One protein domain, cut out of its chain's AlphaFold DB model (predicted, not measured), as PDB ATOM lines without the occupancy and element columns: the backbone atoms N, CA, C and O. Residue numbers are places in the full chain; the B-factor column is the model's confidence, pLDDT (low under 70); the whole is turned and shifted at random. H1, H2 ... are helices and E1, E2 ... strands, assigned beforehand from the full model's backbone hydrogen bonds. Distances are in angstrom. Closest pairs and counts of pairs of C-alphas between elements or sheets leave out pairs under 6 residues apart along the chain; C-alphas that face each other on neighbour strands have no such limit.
ATOM      1  N   SER A 468     130.661 160.675  -4.975       77.25
ATOM      2  CA  SER A 468     130.273 159.571  -5.860       77.25
ATOM      3  C   SER A 468     131.274 158.406  -5.940       77.25
ATOM      4  O   SER A 468     130.863 157.307  -6.296       77.25
ATOM      5  N   GLU A 469     132.563 158.631  -5.658       86.81
ATOM      6  CA  GLU A 469     133.581 157.573  -5.554       86.81
ATOM      7  C   GLU A 469     133.574 156.972  -4.142       86.81
ATOM      8  O   GLU A 469     133.498 155.754  -4.017       86.81
ATOM      9  N   ARG A 470     133.517 157.798  -3.085       84.50
ATOM     10  CA  ARG A 470     133.385 157.324  -1.691       84.50
ATOM     11  C   ARG A 470     132.135 156.456  -1.492       84.50
ATOM     12  O   ARG A 470     132.219 155.369  -0.931       84.50
ATOM     13  N   THR A 471     130.989 156.884  -2.022       84.25
ATOM     14  CA  THR A 471     129.737 156.107  -2.014       84.25
ATOM     15  C   THR A 471     129.853 154.817  -2.828       84.25
ATOM     16  O   THR A 471     129.326 153.794  -2.406       84.25
ATOM     17  N   ALA A 472     130.569 154.819  -3.960       86.31
ATOM     18  CA  ALA A 472     130.781 153.603  -4.750       86.31
ATOM     19  C   ALA A 472     131.647 152.573  -4.007       86.31
ATOM     20  O   ALA A 472     131.337 151.389  -4.043       86.31
ATOM     21  N   LEU A 473     132.680 153.017  -3.285       87.12
ATOM     22  CA  LEU A 473     133.510 152.158  -2.430       87.12
ATOM     23  C   LEU A 473     132.697 151.575  -1.262       87.12
ATOM     24  O   LEU A 473     132.739 150.372  -1.015       87.12
ATOM     25  N   LEU A 474     131.879 152.393  -0.593       84.94
ATOM     26  CA  LEU A 474     130.986 151.921   0.473       84.94
ATOM     27  C   LEU A 474     129.896 150.959  -0.038       84.94
ATOM     28  O   LEU A 474     129.475 150.076   0.700       84.94
ATOM     29  N   LEU A 498     136.660 161.310   6.362       61.75
ATOM     30  CA  LEU A 498     136.051 161.522   5.044       61.75
ATOM     31  C   LEU A 498     136.980 161.083   3.890       61.75
ATOM     32  O   LEU A 498     136.507 160.778   2.797       61.75
ATOM     33  N   ASP A 499     138.289 161.018   4.145       78.06
ATOM     34  CA  ASP A 499     139.350 160.709   3.181       78.06
ATOM     35  C   ASP A 499     139.513 159.199   2.911       78.06
ATOM     36  O   ASP A 499     140.318 158.517   3.549       78.06
ATOM     37  N   CYS A 500     138.791 158.666   1.920       80.25
ATOM     38  CA  CYS A 500     138.942 157.264   1.509       80.25
ATOM     39  C   CYS A 500     140.273 156.949   0.795       80.25
ATOM     40  O   CYS A 500     140.548 155.784   0.533       80.25
ATOM     41  N   CYS A 501     141.141 157.937   0.535       84.12
ATOM     42  CA  CYS A 501     142.508 157.696   0.049       84.12
ATOM     43  C   CYS A 501     143.444 157.108   1.124       84.12
ATOM     44  O   CYS A 501     144.614 156.862   0.844       84.12
ATOM     45  N   ARG A 502     142.947 156.920   2.355       82.88
ATOM     46  CA  ARG A 502     143.648 156.257   3.468       82.88
ATOM     47  C   ARG A 502     143.205 154.810   3.692       82.88
ATOM     48  O   ARG A 502     143.700 154.167   4.612       82.88
ATOM     49  N   TRP A 503     142.235 154.321   2.921       84.62
ATOM     50  CA  TRP A 503     141.720 152.962   3.070       84.62
ATOM     51  C   TRP A 503     142.649 151.954   2.385       84.62
ATOM     52  O   TRP A 503     143.254 152.242   1.353       84.62
ATOM     53  N   GLU A 504     142.756 150.760   2.966       83.06
ATOM     54  CA  GLU A 504     143.579 149.671   2.436       83.06
ATOM     55  C   GLU A 504     143.169 149.351   0.989       83.06
ATOM     56  O   GLU A 504     141.983 149.196   0.696       83.06
ATOM     57  N   GLY A 505     144.146 149.276   0.082       79.06
ATOM     58  CA  GLY A 505     143.896 148.967  -1.327       79.06
ATOM     59  C   GLY A 505     143.485 150.144  -2.221       79.06
ATOM     60  O   GLY A 505     143.157 149.920  -3.384       79.06
ATOM     61  N   ILE A 506     143.491 151.389  -1.730       87.62
ATOM     62  CA  ILE A 506     143.092 152.569  -2.518       87.62
ATOM     63  C   ILE A 506     144.271 153.525  -2.704       87.62
ATOM     64  O   ILE A 506     144.834 154.014  -1.727       87.62
ATOM     65  N   VAL A 507     144.596 153.872  -3.957       86.56
ATOM     66  CA  VAL A 507     145.548 154.957  -4.260       86.56
ATOM     67  C   VAL A 507     144.839 156.088  -4.995       86.56
ATOM     68  O   VAL A 507     144.092 155.877  -5.956       86.56
ATOM     69  N   CYS A 508     145.100 157.317  -4.556       88.25
ATOM     70  CA  CYS A 508     144.547 158.534  -5.139       88.25
ATOM     71  C   CYS A 508     145.610 159.383  -5.839       88.25
ATOM     72  O   CYS A 508     146.762 159.475  -5.418       88.25
ATOM     73  N   SER A 509     145.186 160.099  -6.878       85.62
ATOM     74  CA  SER A 509     145.990 161.140  -7.514       85.62
ATOM     75  C   SER A 509     146.262 162.275  -6.523       85.62
ATOM     76  O   SER A 509     145.330 162.947  -6.083       85.62
ATOM     77  N   ASN A 510     147.535 162.538  -6.219       81.69
ATOM     78  CA  ASN A 510     147.926 163.594  -5.276       81.69
ATOM     79  C   ASN A 510     147.446 164.997  -5.725       81.69
ATOM     80  O   ASN A 510     147.107 165.836  -4.890       81.69
ATOM     81  N   THR A 511     147.337 165.219  -7.042       83.69
ATOM     82  CA  THR A 511     146.866 166.473  -7.658       83.69
ATOM     83  C   THR A 511     145.345 166.580  -7.796       83.69
ATOM     84  O   THR A 511     144.804 167.655  -7.573       83.69
ATOM     85  N   THR A 512     144.638 165.505  -8.170       84.19
ATOM     86  CA  THR A 512     143.183 165.566  -8.457       84.19
ATOM     87  C   THR A 512     142.291 164.969  -7.368       84.19
ATOM     88  O   THR A 512     141.071 165.085  -7.465       84.19
ATOM     89  N   ARG A 513     142.876 164.293  -6.368       83.31
ATOM     90  CA  ARG A 513     142.195 163.570  -5.273       83.31
ATOM     91  C   ARG A 513     141.094 162.594  -5.725       83.31
ATOM     92  O   ARG A 513     140.212 162.226  -4.960       83.31
ATOM     93  N   ARG A 514     141.179 162.126  -6.974       87.06
ATOM     94  CA  ARG A 514     140.390 161.009  -7.514       87.06
ATOM     95  C   ARG A 514     141.111 159.691  -7.281       87.06
ATOM     96  O   ARG A 514     142.345 159.663  -7.331       87.06
ATOM     97  N   VAL A 515     140.347 158.613  -7.129       88.56
ATOM     98  CA  VAL A 515     140.887 157.244  -7.134       88.56
ATOM     99  C   VAL A 515     141.559 156.972  -8.488       88.56
ATOM    100  O   VAL A 515     140.964 157.209  -9.543       88.56
ATOM    101  N   ILE A 516     142.811 156.507  -8.451       88.38
ATOM    102  CA  ILE A 516     143.596 156.098  -9.628       88.38
ATOM    103  C   ILE A 516     143.961 154.616  -9.610       88.38
ATOM    104  O   ILE A 516     144.219 154.060 -10.670       88.38
ATOM    105  N   GLU A 517     143.927 153.968  -8.449       90.12
ATOM    106  CA  GLU A 517     144.145 152.532  -8.302       90.12
ATOM    107  C   GLU A 517     143.181 151.962  -7.272       90.12
ATOM    108  O   GLU A 517     142.890 152.603  -6.257       90.12
ATOM    109  N   LEU A 518     142.699 150.755  -7.559       89.38
ATOM    110  CA  LEU A 518     141.885 149.965  -6.657       89.38
ATOM    111  C   LEU A 518     142.402 148.526  -6.670       89.38
ATOM    112  O   LEU A 518     142.297 147.827  -7.680       89.38
ATOM    113  N   SER A 519     142.965 148.116  -5.540       85.50
ATOM    114  CA  SER A 519     143.589 146.819  -5.320       85.50
ATOM    115  C   SER A 519     142.919 146.132  -4.139       85.50
ATOM    116  O   SER A 519     143.084 146.538  -2.993       85.50
ATOM    117  N   ILE A 520     142.120 145.107  -4.418       82.12
ATOM    118  CA  ILE A 520     141.426 144.318  -3.402       82.12
ATOM    119  C   ILE A 520     141.904 142.885  -3.580       82.12
ATOM    120  O   ILE A 520     141.419 142.157  -4.438       82.12
ATOM    121  N   ILE A 521     142.896 142.497  -2.789       73.62
ATOM    122  CA  ILE A 521     143.542 141.183  -2.848       73.62
ATOM    123  C   ILE A 521     142.884 140.282  -1.803       73.62
ATOM    124  O   ILE A 521     142.644 140.746  -0.686       73.62
ATOM    125  N   ALA A 522     142.564 139.032  -2.146       70.00
ATOM    126  CA  ALA A 522     142.145 138.045  -1.154       70.00
ATOM    127  C   ALA A 522     143.293 137.739  -0.180       70.00
ATOM    128  O   ALA A 522     144.394 137.384  -0.600       70.00
ATOM    129  N   LYS A 523     143.042 137.867   1.123       61.22
ATOM    130  CA  LYS A 523     143.965 137.395   2.161       61.22
ATOM    131  C   LYS A 523     143.669 135.921   2.421       61.22
ATOM    132  O   LYS A 523     142.678 135.603   3.069       61.22
ATOM    133  N   GLU A 524     144.504 135.034   1.889       54.62
ATOM    134  CA  GLU A 524     144.438 133.609   2.213       54.62
ATOM    135  C   GLU A 524     144.972 133.370   3.631       54.62
ATOM    136  O   GLU A 524     146.168 133.497   3.891       54.62
ATOM    137  N   GLU A 525     144.085 133.014   4.560       46.19
ATOM    138  CA  GLU A 525     144.488 132.473   5.857       46.19
ATOM    139  C   GLU A 525     144.684 130.957   5.742       46.19
ATOM    140  O   GLU A 525     143.724 130.203   5.570       46.19
ATOM    141  N   ARG A 538     130.447 129.384  -3.159       54.59
ATOM    142  CA  ARG A 538     129.481 129.426  -4.269       54.59
ATOM    143  C   ARG A 538     129.872 130.374  -5.406       54.59
ATOM    144  O   ARG A 538     129.443 131.522  -5.363       54.59
ATOM    145  N   ASN A 539     130.571 129.863  -6.429       59.00
ATOM    146  CA  ASN A 539     130.783 130.471  -7.759       59.00
ATOM    147  C   ASN A 539     129.864 131.675  -8.037       59.00
ATOM    148  O   ASN A 539     128.735 131.508  -8.509       59.00
ATOM    149  N   TRP A 540     130.323 132.882  -7.695       68.12
ATOM    150  CA  TRP A 540     129.463 134.062  -7.642       68.12
ATOM    151  C   TRP A 540     129.813 135.086  -8.717       68.12
ATOM    152  O   TRP A 540     130.896 135.081  -9.304       68.12
ATOM    153  N   LEU A 541     128.826 135.931  -9.009       73.81
ATOM    154  CA  LEU A 541     128.841 136.878 -10.112       73.81
ATOM    155  C   LEU A 541     129.004 138.301  -9.571       73.81
ATOM    156  O   LEU A 541     128.176 138.751  -8.777       73.81
ATOM    157  N   PHE A 542     130.044 139.009 -10.010       77.75
ATOM    158  CA  PHE A 542     130.329 140.375  -9.559       77.75
ATOM    159  C   PHE A 542     129.583 141.432 -10.393       77.75
ATOM    160  O   PHE A 542     129.323 141.230 -11.580       77.75
ATOM    161  N   ASN A 543     129.257 142.587  -9.807       84.06
ATOM    162  CA  ASN A 543     128.632 143.710 -10.516       84.06
ATOM    163  C   ASN A 543     129.673 144.779 -10.903       84.06
ATOM    164  O   ASN A 543     130.067 145.610 -10.083       84.06
ATOM    165  N   ALA A 544     130.101 144.794 -12.168       84.94
ATOM    166  CA  ALA A 544     131.121 145.722 -12.658       84.94
ATOM    167  C   ALA A 544     130.642 147.181 -12.777       84.94
ATOM    168  O   ALA A 544     131.477 148.086 -12.860       84.94
ATOM    169  N   SER A 545     129.328 147.459 -12.752       86.06
ATOM    170  CA  SER A 545     128.831 148.847 -12.762       86.06
ATOM    171  C   SER A 545     129.258 149.645 -11.528       86.06
ATOM    172  O   SER A 545     129.315 150.874 -11.603       86.06
ATOM    173  N   LEU A 546     129.622 148.980 -10.425       85.38
ATOM    174  CA  LEU A 546     130.177 149.634  -9.236       85.38
ATOM    175  C   LEU A 546     131.491 150.375  -9.557       85.38
ATOM    176  O   LEU A 546     131.704 151.488  -9.078       85.38
ATOM    177  N   PHE A 547     132.323 149.837 -10.460       88.62
ATOM    178  CA  PHE A 547     133.598 150.458 -10.839       88.62
ATOM    179  C   PHE A 547     133.455 151.675 -11.767       88.62
ATOM    180  O   PHE A 547     134.353 152.512 -11.830       88.62
ATOM    181  N   VAL A 548     132.317 151.840 -12.453       87.31
ATOM    182  CA  VAL A 548     132.086 152.886 -13.479       87.31
ATOM    183  C   VAL A 548     132.203 154.322 -12.936       87.31
ATOM    184  O   VAL A 548     132.345 155.277 -13.706       87.31
ATOM    185  N   ARG A 549     132.159 154.507 -11.610       89.19
ATOM    186  CA  ARG A 549     132.354 155.813 -10.960       89.19
ATOM    187  C   ARG A 549     133.820 156.272 -10.958       89.19
ATOM    188  O   ARG A 549     134.049 157.481 -11.043       89.19
ATOM    189  N   PHE A 550     134.782 155.346 -10.953       90.38
ATOM    190  CA  PHE A 550     136.223 155.617 -10.857       90.38
ATOM    191  C   PHE A 550     136.828 156.018 -12.213       90.38
ATOM    192  O   PHE A 550     137.668 155.332 -12.786       90.38
ATOM    193  N   LYS A 551     136.399 157.160 -12.767       89.31
ATOM    194  CA  LYS A 551     136.802 157.633 -14.114       89.31
ATOM    195  C   LYS A 551     138.313 157.868 -14.299       89.31
ATOM    196  O   LYS A 551     138.748 158.082 -15.431       89.31
ATOM    197  N   SER A 552     139.088 157.890 -13.216       91.00
ATOM    198  CA  SER A 552     140.547 158.060 -13.226       91.00
ATOM    199  C   SER A 552     141.336 156.768 -12.981       91.00
ATOM    200  O   SER A 552     142.563 156.828 -13.009       91.00
ATOM    201  N   LEU A 553     140.655 155.631 -12.788       91.88
ATOM    202  CA  LEU A 553     141.256 154.330 -12.494       91.88
ATOM    203  C   LEU A 553     142.187 153.852 -13.622       91.88
ATOM    204  O   LEU A 553     141.797 153.885 -14.792       91.88
ATOM    205  N   LYS A 554     143.390 153.402 -13.248       90.31
ATOM    206  CA  LYS A 554     144.443 152.865 -14.120       90.31
ATOM    207  C   LYS A 554     144.665 151.362 -13.874       90.31
ATOM    208  O   LYS A 554     144.442 150.617 -14.829       90.31
ATOM    209  N   PRO A 555     145.003 150.882 -12.656       90.38
ATOM    210  CA  PRO A 555     144.867 149.468 -12.307       90.38
ATOM    211  C   PRO A 555     143.540 149.163 -11.604       90.38
ATOM    212  O   PRO A 555     143.106 149.904 -10.718       90.38
ATOM    213  N   LEU A 556     142.946 148.023 -11.958       91.19
ATOM    214  CA  LEU A 556     141.935 147.324 -11.164       91.19
ATOM    215  C   LEU A 556     142.456 145.918 -10.853       91.19
ATOM    216  O   LEU A 556     142.613 145.105 -11.767       91.19
ATOM    217  N   LEU A 557     142.736 145.638  -9.581       87.94
ATOM    218  CA  LEU A 557     143.274 144.354  -9.128       87.94
ATOM    219  C   LEU A 557     142.253 143.694  -8.189       87.94
ATOM    220  O   LEU A 557     141.933 144.255  -7.142       87.94
ATOM    221  N   LEU A 558     141.725 142.532  -8.582       87.00
ATOM    222  CA  LEU A 558     140.738 141.746  -7.829       87.00
ATOM    223  C   LEU A 558     141.127 140.246  -7.729       87.00
ATOM    224  O   LEU A 558     140.292 139.384  -8.039       87.00
ATOM    225  N   PRO A 559     142.371 139.882  -7.355       83.00
ATOM    226  CA  PRO A 559     142.766 138.479  -7.295       83.00
ATOM    227  C   PRO A 559     142.198 137.746  -6.071       83.00
ATOM    228  O   PRO A 559     142.038 138.342  -5.003       83.00
ATOM    229  N   GLY A 560     141.928 136.445  -6.215       77.50
ATOM    230  CA  GLY A 560     141.608 135.536  -5.102       77.50
ATOM    231  C   GLY A 560     140.133 135.463  -4.667       77.50
ATOM    232  O   GLY A 560     139.772 134.641  -3.829       77.50
ATOM    233  N   HIS A 561     139.237 136.290  -5.219       76.81
ATOM    234  CA  HIS A 561     137.847 136.438  -4.728       76.81
ATOM    235  C   HIS A 561     136.879 135.320  -5.152       76.81
ATOM    236  O   HIS A 561     135.661 135.448  -4.990       76.81
ATOM    237  N   SER A 562     137.393 134.214  -5.702       76.81
ATOM    238  CA  SER A 562     136.596 133.083  -6.200       76.81
ATOM    239  C   SER A 562     135.520 133.470  -7.236       76.81
ATOM    240  O   SER A 562     134.519 132.762  -7.395       76.81
ATOM    241  N   LEU A 563     135.716 134.575  -7.965       79.75
ATOM    242  CA  LEU A 563     134.757 135.111  -8.934       79.75
ATOM    243  C   LEU A 563     134.570 134.136 -10.096       79.75
ATOM    244  O   LEU A 563     135.530 133.788 -10.776       79.75
ATOM    245  N   ALA A 564     133.327 133.729 -10.358       78.88
ATOM    246  CA  ALA A 564     133.005 132.820 -11.461       78.88
ATOM    247  C   ALA A 564     132.543 133.541 -12.738       78.88
ATOM    248  O   ALA A 564     132.284 132.914 -13.769       78.88
ATOM    249  N   GLY A 565     132.388 134.864 -12.667       79.62
ATOM    250  CA  GLY A 565     131.899 135.695 -13.755       79.62
ATOM    251  C   GLY A 565     131.333 137.026 -13.272       79.62
ATOM    252  O   GLY A 565     131.533 137.451 -12.132       79.62
ATOM    253  N   TRP A 566     130.565 137.668 -14.148       80.81
ATOM    254  CA  TRP A 566     129.877 138.926 -13.869       80.81
ATOM    255  C   TRP A 566     128.359 138.745 -13.882       80.81
ATOM    256  O   TRP A 566     127.832 137.851 -14.546       80.81
ATOM    257  N   VAL A 567     127.645 139.624 -13.180       81.00
ATOM    258  CA  VAL A 567     126.183 139.709 -13.254       81.00
ATOM    259  C   VAL A 567     125.777 139.987 -14.707       81.00
ATOM    260  O   VAL A 567     126.431 140.754 -15.419       81.00
ATOM    261  N   LYS A 568     124.705 139.335 -15.175       75.38
ATOM    262  CA  LYS A 568     124.238 139.428 -16.567       75.38
ATOM    263  C   LYS A 568     124.023 140.892 -16.971       75.38
ATOM    264  O   LYS A 568     123.344 141.629 -16.267       75.38
ATOM    265  N   ASN A 569     124.590 141.286 -18.113       75.00
ATOM    266  CA  ASN A 569     124.619 142.659 -18.647       75.00
ATOM    267  C   ASN A 569     125.383 143.694 -17.783       75.00
ATOM    268  O   ASN A 569     125.406 144.875 -18.124       75.00
ATOM    269  N   GLU A 570     126.054 143.273 -16.709       80.12
ATOM    270  CA  GLU A 570     126.750 144.123 -15.729       80.12
ATOM    271  C   GLU A 570     128.237 143.735 -15.564       80.12
ATOM    272  O   GLU A 570     128.815 143.901 -14.493       80.12
ATOM    273  N   GLY A 571     128.861 143.199 -16.620       79.44
ATOM    274  CA  GLY A 571     130.280 142.810 -16.664       79.44
ATOM    275  C   GLY A 571     131.179 143.776 -17.444       79.44
ATOM    276  O   GLY A 571     130.983 144.991 -17.408       79.44
ATOM    277  N   PHE A 572     132.151 143.234 -18.187       80.62
ATOM    278  CA  PHE A 572     133.151 143.983 -18.970       80.62
ATOM    279  C   PHE A 572     132.583 145.104 -19.870       80.62
ATOM    280  O   PHE A 572     133.192 146.167 -19.970       80.62
ATOM    281  N   GLU A 573     131.381 144.938 -20.435       82.19
ATOM    282  CA  GLU A 573     130.629 145.986 -21.160       82.19
ATOM    283  C   GLU A 573     130.531 147.316 -20.385       82.19
ATOM    284  O   GLU A 573     130.533 148.405 -20.963       82.19
ATOM    285  N   LYS A 574     130.468 147.247 -19.050       86.44
ATOM    286  CA  LYS A 574     130.457 148.412 -18.156       86.44
ATOM    287  C   LYS A 574     131.868 148.941 -17.902       86.44
ATOM    288  O   LYS A 574     132.052 150.160 -17.895       86.44
ATOM    289  N   LEU A 575     132.871 148.063 -17.803       86.81
ATOM    290  CA  LEU A 575     134.288 148.439 -17.696       86.81
ATOM    291  C   LEU A 575     134.798 149.187 -18.940       86.81
ATOM    292  O   LEU A 575     135.645 150.062 -18.792       86.81
ATOM    293  N   ARG A 576     134.204 148.989 -20.130       85.19
ATOM    294  CA  ARG A 576     134.480 149.787 -21.353       85.19
ATOM    295  C   ARG A 576     134.297 151.306 -21.163       85.19
ATOM    296  O   ARG A 576     134.780 152.111 -21.959       85.19
ATOM    297  N   ARG A 577     133.611 151.740 -20.097       87.62
ATOM    298  CA  ARG A 577     133.466 153.161 -19.723       87.62
ATOM    299  C   ARG A 577     134.723 153.740 -19.052       87.62
ATOM    300  O   ARG A 577     134.869 154.963 -19.017       87.62
ATOM    301  N   LEU A 578     135.626 152.897 -18.552       89.94
ATOM    302  CA  LEU A 578     136.870 153.263 -17.872       89.94
ATOM    303  C   LEU A 578     138.014 153.437 -18.881       89.94
ATOM    304  O   LEU A 578     138.950 152.650 -18.921       89.94
ATOM    305  N   ARG A 579     137.964 154.507 -19.685       90.00
ATOM    306  CA  ARG A 579     138.929 154.811 -20.773       90.00
ATOM    307  C   ARG A 579     140.398 155.039 -20.346       90.00
ATOM    308  O   ARG A 579     141.200 155.480 -21.163       90.00
ATOM    309  N   LYS A 580     140.730 154.822 -19.073       92.31
ATOM    310  CA  LYS A 580     142.079 154.910 -18.488       92.31
ATOM    311  C   LYS A 580     142.542 153.590 -17.865       92.31
ATOM    312  O   LYS A 580     143.659 153.542 -17.365       92.31
ATOM    313  N   LEU A 581     141.704 152.547 -17.885       92.00
ATOM    314  CA  LEU A 581     142.030 151.237 -17.336       92.00
ATOM    315  C   LEU A 581     143.121 150.601 -18.205       92.00
ATOM    316  O   LEU A 581     142.850 150.171 -19.325       92.00
ATOM    317  N   GLU A 582     144.342 150.604 -17.686       92.12
ATOM    318  CA  GLU A 582     145.571 150.143 -18.338       92.12
ATOM    319  C   GLU A 582     146.003 148.770 -17.808       92.12
ATOM    320  O   GLU A 582     146.634 148.004 -18.535       92.12
ATOM    321  N   VAL A 583     145.627 148.428 -16.571       90.19
ATOM    322  CA  VAL A 583     145.952 147.149 -15.928       90.19
ATOM    323  C   VAL A 583     144.693 146.513 -15.340       90.19
ATOM    324  O   VAL A 583     143.942 147.164 -14.612       90.19
ATOM    325  N   LEU A 584     144.482 145.229 -15.627       91.19
ATOM    326  CA  LEU A 584     143.406 144.418 -15.061       91.19
ATOM    327  C   LEU A 584     143.984 143.095 -14.556       91.19
ATOM    328  O   LEU A 584     144.528 142.317 -15.341       91.19
ATOM    329  N   ASN A 585     143.843 142.835 -13.258       89.00
ATOM    330  CA  ASN A 585     144.215 141.565 -12.642       89.00
ATOM    331  C   ASN A 585     142.970 140.890 -12.056       89.00
ATOM    332  O   ASN A 585     142.310 141.449 -11.179       89.00
ATOM    333  N   LEU A 586     142.665 139.697 -12.572       89.81
ATOM    334  CA  LEU A 586     141.613 138.789 -12.113       89.81
ATOM    335  C   LEU A 586     142.194 137.386 -11.838       89.81
ATOM    336  O   LEU A 586     141.473 136.392 -11.929       89.81
ATOM    337  N   SER A 587     143.489 137.284 -11.524       87.38
ATOM    338  CA  SER A 587     144.136 136.011 -11.195       87.38
ATOM    339  C   SER A 587     143.501 135.339  -9.969       87.38
ATOM    340  O   SER A 587     142.854 136.005  -9.162       87.38
ATOM    341  N   TRP A 588     143.695 134.035  -9.798       84.06
ATOM    342  CA  TRP A 588     143.276 133.269  -8.622       84.06
ATOM    343  C   TRP A 588     141.743 133.337  -8.447       84.06
ATOM    344  O   TRP A 588     141.208 133.711  -7.406       84.06
ATOM    345  N   ASN A 589     141.004 133.068  -9.524       86.12
ATOM    346  CA  ASN A 589     139.540 133.159  -9.568       86.12
ATOM    347  C   ASN A 589     138.935 131.928 -10.273       86.12
ATOM    348  O   ASN A 589     139.633 131.026 -10.720       86.12
ATOM    349  N   ASN A 590     137.604 131.862 -10.353       82.56
ATOM    350  CA  ASN A 590     136.871 130.722 -10.908       82.56
ATOM    351  C   ASN A 590     136.305 131.018 -12.314       82.56
ATOM    352  O   ASN A 590     135.206 130.570 -12.641       82.56
ATOM    353  N   PHE A 591     136.989 131.787 -13.169       83.62
ATOM    354  CA  PHE A 591     136.502 131.996 -14.540       83.62
ATOM    355  C   PHE A 591     136.653 130.699 -15.360       83.62
ATOM    356  O   PHE A 591     137.762 130.295 -15.683       83.62
ATOM    357  N   TYR A 592     135.537 130.041 -15.704       76.19
ATOM    358  CA  TYR A 592     135.530 128.795 -16.504       76.19
ATOM    359  C   TYR A 592     135.458 129.038 -18.024       76.19
ATOM    360  O   TYR A 592     135.918 128.232 -18.829       76.19
ATOM    361  N   ARG A 593     134.817 130.136 -18.446       75.75
ATOM    362  CA  ARG A 593     134.534 130.436 -19.862       75.75
ATOM    363  C   ARG A 593     135.555 131.411 -20.437       75.75
ATOM    364  O   ARG A 593     136.057 132.257 -19.703       75.75
ATOM    365  N   SER A 594     135.762 131.363 -21.758       71.00
ATOM    366  CA  SER A 594     136.427 132.461 -22.476       71.00
ATOM    367  C   SER A 594     135.752 133.789 -22.132       71.00
ATOM    368  O   SER A 594     134.528 133.926 -22.210       71.00
ATOM    369  N   ILE A 595     136.577 134.756 -21.746       78.06
ATOM    370  CA  ILE A 595     136.210 136.144 -21.451       78.06
ATOM    371  C   ILE A 595     136.848 137.122 -22.448       78.06
ATOM    372  O   ILE A 595     136.654 138.334 -22.346       78.06
ATOM    373  N   PHE A 596     137.588 136.605 -23.435       77.69
ATOM    374  CA  PHE A 596     138.398 137.395 -24.360       77.69
ATOM    375  C   PHE A 596     137.561 138.306 -25.268       77.69
ATOM    376  O   PHE A 596     137.835 139.504 -25.293       77.69
ATOM    377  N   ASP A 597     136.456 137.796 -25.829       74.12
ATOM    378  CA  ASP A 597     135.420 138.524 -26.590       74.12
ATOM    379  C   ASP A 597     134.894 139.794 -25.881       74.12
ATOM    380  O   ASP A 597     134.314 140.699 -26.485       74.12
ATOM    381  N   SER A 598     135.031 139.835 -24.553       76.94
ATOM    382  CA  SER A 598     134.567 140.922 -23.690       76.94
ATOM    383  C   SER A 598     135.710 141.816 -23.191       76.94
ATOM    384  O   SER A 598     135.516 143.018 -23.014       76.94
ATOM    385  N   ILE A 599     136.904 141.252 -22.983       80.06
ATOM    386  CA  ILE A 599     138.119 141.992 -22.610       80.06
ATOM    387  C   ILE A 599     138.676 142.780 -23.803       80.06
ATOM    388  O   ILE A 599     139.162 143.893 -23.622       80.06
ATOM    389  N   SER A 600     138.559 142.264 -25.026       74.12
ATOM    390  CA  SER A 600     139.058 142.898 -26.257       74.12
ATOM    391  C   SER A 600     138.415 144.248 -26.582       74.12
ATOM    392  O   SER A 600     138.973 145.061 -27.319       74.12
ATOM    393  N   GLN A 601     137.255 144.523 -25.986       77.31
ATOM    394  CA  GLN A 601     136.584 145.815 -26.070       77.31
ATOM    395  C   GLN A 601     137.202 146.887 -25.155       77.31
ATOM    396  O   GLN A 601     136.884 148.071 -25.290       77.31
ATOM    397  N   LEU A 602     138.067 146.504 -24.209       84.75
ATOM    398  CA  LEU A 602     138.729 147.404 -23.263       84.75
ATOM    399  C   LEU A 602     139.957 148.050 -23.921       84.75
ATOM    400  O   LEU A 602     141.093 147.779 -23.557       84.75
ATOM    401  N   SER A 603     139.730 148.928 -24.901       83.94
ATOM    402  CA  SER A 603     140.779 149.449 -25.795       83.94
ATOM    403  C   SER A 603     141.930 150.224 -25.125       83.94
ATOM    404  O   SER A 603     142.906 150.541 -25.799       83.94
ATOM    405  N   SER A 604     141.821 150.580 -23.840       89.06
ATOM    406  CA  SER A 604     142.898 151.198 -23.047       89.06
ATOM    407  C   SER A 604     143.810 150.187 -22.340       89.06
ATOM    408  O   SER A 604     144.826 150.591 -21.778       89.06
ATOM    409  N   LEU A 605     143.444 148.902 -22.330       89.69
ATOM    410  CA  LEU A 605     144.111 147.872 -21.544       89.69
ATOM    411  C   LEU A 605     145.465 147.492 -22.160       89.69
ATOM    412  O   LEU A 605     145.566 147.250 -23.362       89.69
ATOM    413  N   LYS A 606     146.491 147.432 -21.307       90.31
ATOM    414  CA  LYS A 606     147.886 147.122 -21.651       90.31
ATOM    415  C   LYS A 606     148.400 145.874 -20.946       90.31
ATOM    416  O   LYS A 606     149.173 145.126 -21.532       90.31
ATOM    417  N   SER A 607     147.998 145.656 -19.694       89.44
ATOM    418  CA  SER A 607     148.413 144.491 -18.908       89.44
ATOM    419  C   SER A 607     147.203 143.705 -18.419       89.44
ATOM    420  O   SER A 607     146.325 144.266 -17.759       89.44
ATOM    421  N   LEU A 608     147.170 142.412 -18.737       90.56
ATOM    422  CA  LEU A 608     146.119 141.482 -18.331       90.56
ATOM    423  C   LEU A 608     146.722 140.316 -17.545       90.56
ATOM    424  O   LEU A 608     147.646 139.666 -18.028       90.56
ATOM    425  N   TYR A 609     146.156 140.045 -16.369       89.75
ATOM    426  CA  TYR A 609     146.505 138.900 -15.530       89.75
ATOM    427  C   TYR A 609     145.252 138.059 -15.266       89.75
ATOM    428  O   TYR A 609     144.282 138.565 -14.694       89.75
ATOM    429  N   LEU A 610     145.283 136.799 -15.703       90.44
ATOM    430  CA  LEU A 610     144.240 135.780 -15.519       90.44
ATOM    431  C   LEU A 610     144.815 134.476 -14.921       90.44
ATOM    432  O   LEU A 610     144.192 133.424 -15.054       90.44
ATOM    433  N   ALA A 611     145.987 134.551 -14.279       88.44
ATOM    434  CA  ALA A 611     146.705 133.403 -13.714       88.44
ATOM    435  C   ALA A 611     145.851 132.605 -12.710       88.44
ATOM    436  O   ALA A 611     145.005 133.215 -12.063       88.44
ATOM    437  N   GLU A 612     146.047 131.295 -12.550       87.19
ATOM    438  CA  GLU A 612     145.200 130.398 -11.727       87.19
ATOM    439  C   GLU A 612     143.696 130.672 -11.902       87.19
ATOM    440  O   GLU A 612     143.009 131.239 -11.044       87.19
ATOM    441  N   ASN A 613     143.185 130.309 -13.072       87.25
ATOM    442  CA  ASN A 613     141.759 130.271 -13.369       87.25
ATOM    443  C   ASN A 613     141.424 128.935 -14.055       87.25
ATOM    444  O   ASN A 613     142.273 128.067 -14.223       87.25
ATOM    445  N   ASN A 614     140.165 128.729 -14.443       83.19
ATOM    446  CA  ASN A 614     139.735 127.485 -15.089       83.19
ATOM    447  C   ASN A 614     139.305 127.707 -16.550       83.19
ATOM    448  O   ASN A 614     138.408 127.024 -17.062       83.19
ATOM    449  N   ILE A 615     139.892 128.713 -17.211       84.75
ATOM    450  CA  ILE A 615     139.495 129.131 -18.556       84.75
ATOM    451  C   ILE A 615     139.939 128.054 -19.547       84.75
ATOM    452  O   ILE A 615     141.058 127.553 -19.493       84.75
ATOM    453  N   GLY A 616     139.032 127.681 -20.451       76.44
ATOM    454  CA  GLY A 616     139.263 126.608 -21.421       76.44
ATOM    455  C   GLY A 616     138.849 125.219 -20.927       76.44
ATOM    456  O   GLY A 616     138.974 124.256 -21.679       76.44
ATOM    457  N   SER A 617     138.317 125.094 -19.706       72.12
ATOM    458  CA  SER A 617     137.660 123.862 -19.257       72.12
ATOM    459  C   SER A 617     136.269 123.704 -19.885       72.12
ATOM    460  O   SER A 617     135.506 124.663 -20.010       72.12
ATOM    461  N   GLU A 618     135.879 122.473 -20.229       59.62
ATOM    462  CA  GLU A 618     134.530 122.174 -20.745       59.62
ATOM    463  C   GLU A 618     133.448 122.152 -19.638       59.62
ATOM    464  O   GLU A 618     132.382 121.559 -19.807       59.62
ATOM    465  N   PHE A 619     133.690 122.778 -18.477       50.62
ATOM    466  CA  PHE A 619     132.829 122.633 -17.304       50.62
ATOM    467  C   PHE A 619     131.504 123.404 -17.448       50.62
ATOM    468  O   PHE A 619     131.348 124.559 -17.038       50.62
ATOM    469  N   ILE A 620     130.505 122.738 -18.030       46.66
ATOM    470  CA  ILE A 620     129.137 123.247 -18.120       46.66
ATOM    471  C   ILE A 620     128.525 123.277 -16.714       46.66
ATOM    472  O   ILE A 620     128.004 122.274 -16.225       46.66
ATOM    473  N   LEU A 621     128.507 124.461 -16.091       44.25
ATOM    474  CA  LEU A 621     127.604 124.748 -14.974       44.25
ATOM    475  C   LEU A 621     126.178 124.351 -15.377       44.25
ATOM    476  O   LEU A 621     125.597 124.933 -16.299       44.25
ATOM    477  N   SER A 622     125.621 123.352 -14.689       35.38
ATOM    478  CA  SER A 622     124.271 122.872 -14.964       35.38
ATOM    479  C   SER A 622     123.273 124.018 -14.772       35.38
ATOM    480  O   SER A 622     123.303 124.746 -13.775       35.38
TER     481      SER A 622
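AT A GLANCE: This is residues 468 to 474, 498 to 525 and 538 to 622 of the 834 residues of the protein "LRRNT_2 domain-containing protein" of Capsicum baccatum (UniProt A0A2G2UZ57). With little regular structure, the chain winds in stacked turns: curled mixed sheet E1 E2 E4 E6 E7 makes one wall, helices H1 to H4 a row opposite. E3 pairs with E5. The compact printed part has 120 residues, 45 in four named helices and seven named strands, mixed class, radius of gyration of the C-alphas 14.6 A, spans 48 by 36 by 23 A.

IN THESE COORDINATES: H1, residues 468-474, begins at C-alpha (130.273, 159.571, -5.860). Then come E1, 506-508; E2, 515-519; E3, 540-542; H2, 544-549; E4, 555-557; E5, 563-566; H3, 572-575; E6, 583-585; H4, 596-599; E7, 607-609, ending at C-alpha (146.505, 138.900, -15.530).

HOW THE PARTS SIT: E1 and E2 are an antiparallel hairpin, N 507 and O 517 3.1 A apart. E6, H4, E7 form a right-handed strand-helix-strand unit, parallel strands joined through a helix, N 584 and O 607 3.0 A apart. H1 touches H2, closest C-alphas Glu 469 and Arg 549, 5.8 A. In H2, 0 of 2 O i to N i+4 and 2 of 3 O i to N i+3 pairs are within hydrogen-bond range.

THE WHOLE: The printed part has two cuts: C-alphas 474 and 498 are 11.8 A apart across the first, and C-alphas 525 and 538 are 18.4 A apart across the second. Low-confidence residues include 618-622.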